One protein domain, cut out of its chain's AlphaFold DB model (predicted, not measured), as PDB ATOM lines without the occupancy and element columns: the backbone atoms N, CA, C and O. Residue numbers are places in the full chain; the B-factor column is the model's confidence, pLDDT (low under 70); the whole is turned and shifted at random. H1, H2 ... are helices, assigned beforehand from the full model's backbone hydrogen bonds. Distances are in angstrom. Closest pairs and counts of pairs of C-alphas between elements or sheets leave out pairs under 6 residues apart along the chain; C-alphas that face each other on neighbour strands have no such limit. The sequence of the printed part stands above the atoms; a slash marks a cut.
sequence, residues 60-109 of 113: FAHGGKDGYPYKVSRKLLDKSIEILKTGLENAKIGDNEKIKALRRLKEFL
ATOM      1  N   PHE A  60      22.218   7.946  24.360       75.50
ATOM      2  CA  PHE A  60      21.354   7.075  25.163       75.50
ATOM      3  C   PHE A  60      21.900   6.789  26.568       75.50
ATOM      4  O   PHE A  60      21.115   6.461  27.459       75.50
ATOM      5  N   ALA A  61      23.209   6.954  26.807       82.19
ATOM      6  CA  ALA A  61      23.802   6.784  28.134       82.19
ATOM      7  C   ALA A  61      23.275   7.804  29.159       82.19
ATOM      8  O   ALA A  61      23.425   7.605  30.363       82.19
ATOM      9  N   HIS A  62      22.635   8.880  28.688       85.12
ATOM     10  CA  HIS A  62      22.103   9.958  29.518       85.12
ATOM     11  C   HIS A  62      20.578   9.955  29.625       85.12
ATOM     12  O   HIS A  62      20.026  10.824  30.301       85.12
ATOM     13  N   GLY A  63      19.905   8.970  29.023       83.50
ATOM     14  CA  GLY A  63      18.447   8.848  28.978       83.50
ATOM     15  C   GLY A  63      17.835   9.342  27.664       83.50
ATOM     16  O   GLY A  63      18.489   9.990  26.851       83.50
ATOM     17  N   GLY A  64      16.560   9.024  27.455       80.81
ATOM     18  CA  GLY A  64      15.804   9.356  26.249       80.81
ATOM     19  C   GLY A  64      14.910  10.580  26.429       80.81
ATOM     20  O   GLY A  64      14.404  10.868  27.520       80.81
ATOM     21  N   LYS A  65      14.673  11.316  25.336       76.38
ATOM     22  CA  LYS A  65      13.701  12.429  25.305       76.38
ATOM     23  C   LYS A  65      12.269  11.941  25.544       76.38
ATOM     24  O   LYS A  65      11.451  12.656  26.120       76.38
ATOM     25  N   ASP A  66      11.984  10.722  25.113       73.44
ATOM     26  CA  ASP A  66      10.738   9.995  25.347       73.44
ATOM     27  C   ASP A  66      10.629   9.419  26.769       73.44
ATOM     28  O   ASP A  66       9.566   8.942  27.160       73.44
ATOM     29  N   GLY A  67      11.697   9.517  27.564       75.75
ATOM     30  CA  GLY A  67      11.750   8.987  28.915       75.75
ATOM     31  C   GLY A  67      12.167   7.523  29.001       75.75
ATOM     32  O   GLY A  67      12.080   6.983  30.100       75.75
ATOM     33  N   TYR A  68      12.624   6.893  27.913       73.06
ATOM     34  CA  TYR A  68      13.117   5.516  27.931       73.06
ATOM     35  C   TYR A  68      14.645   5.452  27.726       73.06
ATOM     36  O   TYR A  68      15.167   6.120  26.834       73.06
ATOM     37  N   PRO A  69      15.394   4.663  28.524       76.38
ATOM     38  CA  PRO A  69      14.951   3.928  29.719       76.38
ATOM     39  C   PRO A  69      14.565   4.845  30.898       76.38
ATOM     40  O   PRO A  69      13.831   4.431  31.789       76.38
ATOM     41  N   TYR A  70      15.037   6.092  30.894       86.62
ATOM     42  CA  TYR A  70      14.662   7.173  31.809       86.62
ATOM     43  C   TYR A  70      14.800   8.517  31.076       86.62
ATOM     44  O   TYR A  70      15.376   8.579  29.990       86.62
ATOM     45  N   LYS A  71      14.267   9.607  31.644       86.56
ATOM     46  CA  LYS A  71      14.378  10.952  31.047       86.56
ATOM     47  C   LYS A  71      15.830  11.412  30.968       86.56
ATOM     48  O   LYS A  71      16.592  11.163  31.898       86.56
ATOM     49  N   VAL A  72      16.159  12.163  29.912       85.75
ATOM     50  CA  VAL A  72      17.472  12.815  29.762       85.75
ATOM     51  C   VAL A  72      17.876  13.531  31.056       85.75
ATOM     52  O   VAL A  72      17.210  14.474  31.496       85.75
ATOM     53  N   SER A  73      18.983  13.098  31.653       89.31
ATOM     54  CA  SER A  73      19.550  13.692  32.860       89.31
ATOM     55  C   SER A  73      20.585  14.745  32.484       89.31
ATOM     56  O   SER A  73      21.740  14.424  32.202       89.31
ATOM     57  N   ARG A  74      20.184  16.023  32.528       86.88
ATOM     58  CA  ARG A  74      21.103  17.154  32.289       86.88
ATOM     59  C   ARG A  74      22.305  17.113  33.227       86.88
ATOM     60  O   ARG A  74      23.433  17.201  32.777       86.88
ATOM     61  N   LYS A  75      22.063  16.833  34.511       91.19
ATOM     62  CA  LYS A  75      23.119  16.714  35.524       91.19
ATOM     63  C   LYS A  75      24.157  15.642  35.172       91.19
ATOM     64  O   LYS A  75      25.342  15.838  35.421       91.19
ATOM     65  N   LEU A  76      23.726  14.495  34.638       88.75
ATOM     66  CA  LEU A  76      24.653  13.438  34.220       88.75
ATOM     67  C   LEU A  76      25.443  13.863  32.978       88.75
ATOM     68  O   LEU A  76      26.641  13.609  32.917       88.75
ATOM     69  N   LEU A  77      24.780  14.528  32.028       85.88
ATOM     70  CA  LEU A  77      25.397  15.115  30.835       85.88
ATOM     71  C   LEU A  77      26.500  16.109  31.218       85.88
ATOM     72  O   LEU A  77      27.645  15.929  30.808       85.88
ATOM     73  N   ASP A  78      26.181  17.076  32.079       87.12
ATOM     74  CA  ASP A  78      27.121  18.089  32.568       87.12
ATOM     75  C   ASP A  78      28.321  17.440  33.270       87.12
ATOM     76  O   ASP A  78      29.471  17.792  33.011       87.12
ATOM     77  N   LYS A  79      28.071  16.416  34.096       91.12
ATOM     78  CA  LYS A  79      29.136  15.669  34.776       91.12
ATOM     79  C   LYS A  79      30.032  14.902  33.800       91.12
ATOM     80  O   LYS A  79      31.244  14.861  33.988       91.12
ATOM     81  N   SER A  80      29.471  14.286  32.759       89.50
ATOM     82  CA  SER A  80      30.271  13.638  31.712       89.50
ATOM     83  C   SER A  80      31.151  14.648  30.974       89.50
ATOM     84  O   SER A  80      32.327  14.368  30.750       89.50
ATOM     85  N   ILE A  81      30.608  15.827  30.646       86.44
ATOM     86  CA  ILE A  81      31.358  16.921  30.013       86.44
ATOM     87  C   ILE A  81      32.514  17.368  30.916       86.44
ATOM     88  O   ILE A  81      33.645  17.489  30.450       86.44
ATOM     89  N   GLU A  82      32.259  17.556  32.211       89.19
ATOM     90  CA  GLU A  82      33.273  17.959  33.191       89.19
ATOM     91  C   GLU A  82      34.401  16.928  33.328       89.19
ATOM     92  O   GLU A  82      35.576  17.298  33.336       89.19
ATOM     93  N   ILE A  83      34.069  15.633  33.383       89.19
ATOM     94  CA  ILE A  83      35.060  14.548  33.458       89.19
ATOM     95  C   ILE A  83      35.952  14.550  32.214       89.19
ATOM     96  O   ILE A  83      37.174  14.467  32.336       89.19
ATOM     97  N   LEU A  84      35.361  14.675  31.022       85.94
ATOM     98  CA  LEU A  84      36.117  14.727  29.768       85.94
ATOM     99  C   LEU A  84      37.012  15.967  29.702       85.94
ATOM    100  O   LEU A  84      38.182  15.861  29.335       85.94
ATOM    101  N   LYS A  85      36.486  17.127  30.112       83.25
ATOM    102  CA  LYS A  85      37.237  18.383  30.180       83.25
ATOM    103  C   LYS A  85      38.429  18.266  31.132       83.25
ATOM    104  O   LYS A  85      39.559  18.519  30.728       83.25
ATOM    105  N   THR A  86      38.190  17.800  32.353       85.38
ATOM    106  CA  THR A  86      39.226  17.596  33.375       85.38
ATOM    107  C   THR A  86      40.278  16.586  32.914       85.38
ATOM    108  O   THR A  86      41.475  16.782  33.120       85.38
ATOM    109  N   GLY A  87      39.854  15.501  32.259       83.88
ATOM    110  CA  GLY A  87      40.759  14.504  31.688       83.88
ATOM    111  C   GLY A  87      41.665  15.091  30.605       83.88
ATOM    112  O   GLY A  87      42.861  14.807  30.589       83.88
ATOM    113  N   LEU A  88      41.122  15.954  29.743       82.31
ATOM    114  CA  LEU A  88      41.889  16.655  28.715       82.31
ATOM    115  C   LEU A  88      42.869  17.677  29.314       82.31
ATOM    116  O   LEU A  88      44.010  17.772  28.864       82.31
ATOM    117  N   GLU A  89      42.446  18.429  30.330       80.06
ATOM    118  CA  GLU A  89      43.293  19.406  31.024       80.06
ATOM    119  C   GLU A  89      44.480  18.725  31.724       80.06
ATOM    120  O   GLU A  89      45.619  19.179  31.581       80.06
ATOM    121  N   ASN A  90      44.231  17.593  32.390       81.69
ATOM    122  CA  ASN A  90      45.238  16.817  33.123       81.69
ATOM    123  C   ASN A  90      46.065  15.865  32.251       81.69
ATOM    124  O   ASN A  90      47.041  15.278  32.732       81.69
ATOM    125  N   ALA A  91      45.696  15.675  30.984       80.69
ATOM    126  CA  ALA A  91      46.468  14.845  30.075       80.69
ATOM    127  C   ALA A  91      47.889  15.416  29.942       80.69
ATOM    128  O   ALA A  91      48.076  16.586  29.593       80.69
ATOM    129  N   LYS A  92      48.901  14.575  30.196       77.31
ATOM    130  CA  LYS A  92      50.330  14.886  30.000       77.31
ATOM    131  C   LYS A  92      50.691  14.874  28.511       77.31
ATOM    132  O   LYS A  92      51.557  14.125  28.070       77.31
ATOM    133  N   ILE A  93      49.973  15.672  27.735       81.31
ATOM    134  CA  ILE A  93      50.162  15.869  26.302       81.31
ATOM    135  C   ILE A  93      50.493  17.341  26.061       81.31
ATOM    136  O   ILE A  93      50.024  18.213  26.795       81.31
ATOM    137  N   GLY A  94      51.321  17.616  25.052       80.81
ATOM    138  CA  GLY A  94      51.673  18.991  24.699       80.81
ATOM    139  C   GLY A  94      50.451  19.793  24.245       80.81
ATOM    140  O   GLY A  94      49.488  19.225  23.723       80.81
ATOM    141  N   ASP A  95      50.503  21.117  24.389       76.81
ATOM    142  CA  ASP A  95      49.381  22.017  24.075       76.81
ATOM    143  C   ASP A  95      48.862  21.848  22.642       76.81
ATOM    144  O   ASP A  95      47.660  21.904  22.389       76.81
ATOM    145  N   ASN A  96      49.757  21.541  21.703       79.50
ATOM    146  CA  ASN A  96      49.396  21.294  20.310       79.50
ATOM    147  C   ASN A  96      48.517  20.033  20.144       79.50
ATOM    148  O   ASN A  96      47.589  20.022  19.337       79.50
ATOM    149  N   GLU A  97      48.741  18.985  20.943       81.00
ATOM    150  CA  GLU A  97      47.888  17.788  20.947       81.00
ATOM    151  C   GLU A  97      46.553  18.035  21.662       81.00
ATOM    152  O   GLU A  97      45.526  17.538  21.200       81.00
ATOM    153  N   LYS A  98      46.518  18.880  22.707       78.75
ATOM    154  CA  LYS A  98      45.247  19.332  23.312       78.75
ATOM    155  C   LYS A  98      44.390  20.084  22.295       78.75
ATOM    156  O   LYS A  98      43.208  19.783  22.143       78.75
ATOM    157  N   ILE A  99      44.992  21.009  21.546       79.00
ATOM    158  CA  ILE A  99      44.307  21.767  20.491       79.00
ATOM    159  C   ILE A  99      43.803  20.831  19.387       79.00
ATOM    160  O   ILE A  99      42.661  20.964  18.949       79.00
ATOM    161  N   LYS A 100      44.605  19.852  18.948       82.31
ATOM    162  CA  LYS A 100      44.152  18.849  17.968       82.31
ATOM    163  C   LYS A 100      43.007  17.990  18.499       82.31
ATOM    164  O   LYS A 100      42.073  17.727  17.748       82.31
ATOM    165  N   ALA A 101      43.042  17.576  19.765       80.25
ATOM    166  CA  ALA A 101      41.957  16.820  20.386       80.25
ATOM    167  C   ALA A 101      40.651  17.633  20.428       80.25
ATOM    168  O   ALA A 101      39.601  17.117  20.050       80.25
ATOM    169  N   LEU A 102      40.720  18.921  20.784       76.94
ATOM    170  CA  LEU A 102      39.571  19.833  20.722       76.94
ATOM    171  C   LEU A 102      39.073  20.050  19.285       76.94
ATOM    172  O   LEU A 102      37.866  20.079  19.052       76.94
ATOM    173  N   ARG A 103      39.974  20.155  18.299       78.69
ATOM    174  CA  ARG A 103      39.592  20.254  16.879       78.69
ATOM    175  C   ARG A 103      38.894  18.992  16.380       78.69
ATOM    176  O   ARG A 103      37.891  19.118  15.694       78.69
ATOM    177  N   ARG A 104      39.363  17.802  16.768       80.31
ATOM    178  CA  ARG A 104      38.675  16.536  16.465       80.31
ATOM    179  C   ARG A 104      37.300  16.471  17.115       80.31
ATOM    180  O   ARG A 104      36.372  15.982  16.496       80.31
ATOM    181  N   LEU A 105      37.135  17.006  18.329       70.75
ATOM    182  CA  LEU A 105      35.813  17.095  18.957       70.75
ATOM    183  C   LEU A 105      34.845  17.944  18.119       70.75
ATOM    184  O   LEU A 105      33.679  17.584  18.000       70.75
ATOM    185  N   LYS A 106      35.337  19.019  17.486       69.56
ATOM    186  CA  LYS A 106      34.545  19.831  16.553       69.56
ATOM    187  C   LYS A 106      34.042  19.028  15.345       69.56
ATOM    188  O   LYS A 106      32.946  19.306  14.889       69.56
ATOM    189  N   GLU A 107      34.774  18.018  14.868       71.12
ATOM    190  CA  GLU A 107      34.325  17.142  13.765       71.12
ATOM    191  C   GLU A 107      33.099  16.286  14.137       71.12
ATOM    192  O   GLU A 107      32.404  15.783  13.257       71.12
ATOM    193  N   PHE A 108      32.828  16.112  15.435       64.19
ATOM    194  CA  PHE A 108      31.645  15.408  15.938       64.19
ATOM    195  C   PHE A 108      30.496  16.350  16.314       64.19
ATOM    196  O   PHE A 108      29.412  15.870  16.648       64.19
ATOM    197  N   LEU A 109      30.715  17.668  16.281       56.19
ATOM    198  CA  LEU A 109      29.637  18.640  16.407       56.19
ATOM    199  C   LEU A 109      28.971  18.790  15.029       56.19
ATOM    200  O   LEU A 109      29.691  18.914  14.037       56.19
TER     201      LEU A 109
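Overview. This is residues 60 to 109 of the 113 residues of an uncharacterized protein of Candidatus Altiarchaeales archaeon A3 (UniProt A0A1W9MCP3). A curled loop, residues 60 to 73, leads into the long helix H1, and beyond a tight link the shorter helix H2 folds back, the two helices making a narrow, open V. The printed part has 50 residues with two named helices, H1 then H2, and no named strand; the class is all helix. It is flat, spanning 41 by 21 by 11 A, and only just loose, close to extended, with a radius of gyration of the C-alphas of 14.2 A.

Along the chain. After residues 60 to 73, H1 covers residues 74 to 90, 24.2 A long, from C-alpha 74 at (21.103, 17.154, 32.289). H2 covers residues 95 to 107, 18.9 A long, ending at C-alpha 107 at (34.325, 17.142, 13.765).

Arrangement. H1 and H2 are close but not clearly touching; their closest C-alphas, of Leu 88 and Lys 98, are 6.9 A apart. They run opposite ways at a shallow tilt of 32 degrees. In H1 and H2 every O i to N i+4 pair is within hydrogen-bond range.

Size, cuts and confidence. The C-alphas of Asp 66 and Gly 94, the two farthest apart, are 41.9 A apart. The printed part has no cut. Residues 90 to 96 and 103 to 109 stand free. pLDDT is under 70 at residues 106, 108 and 109.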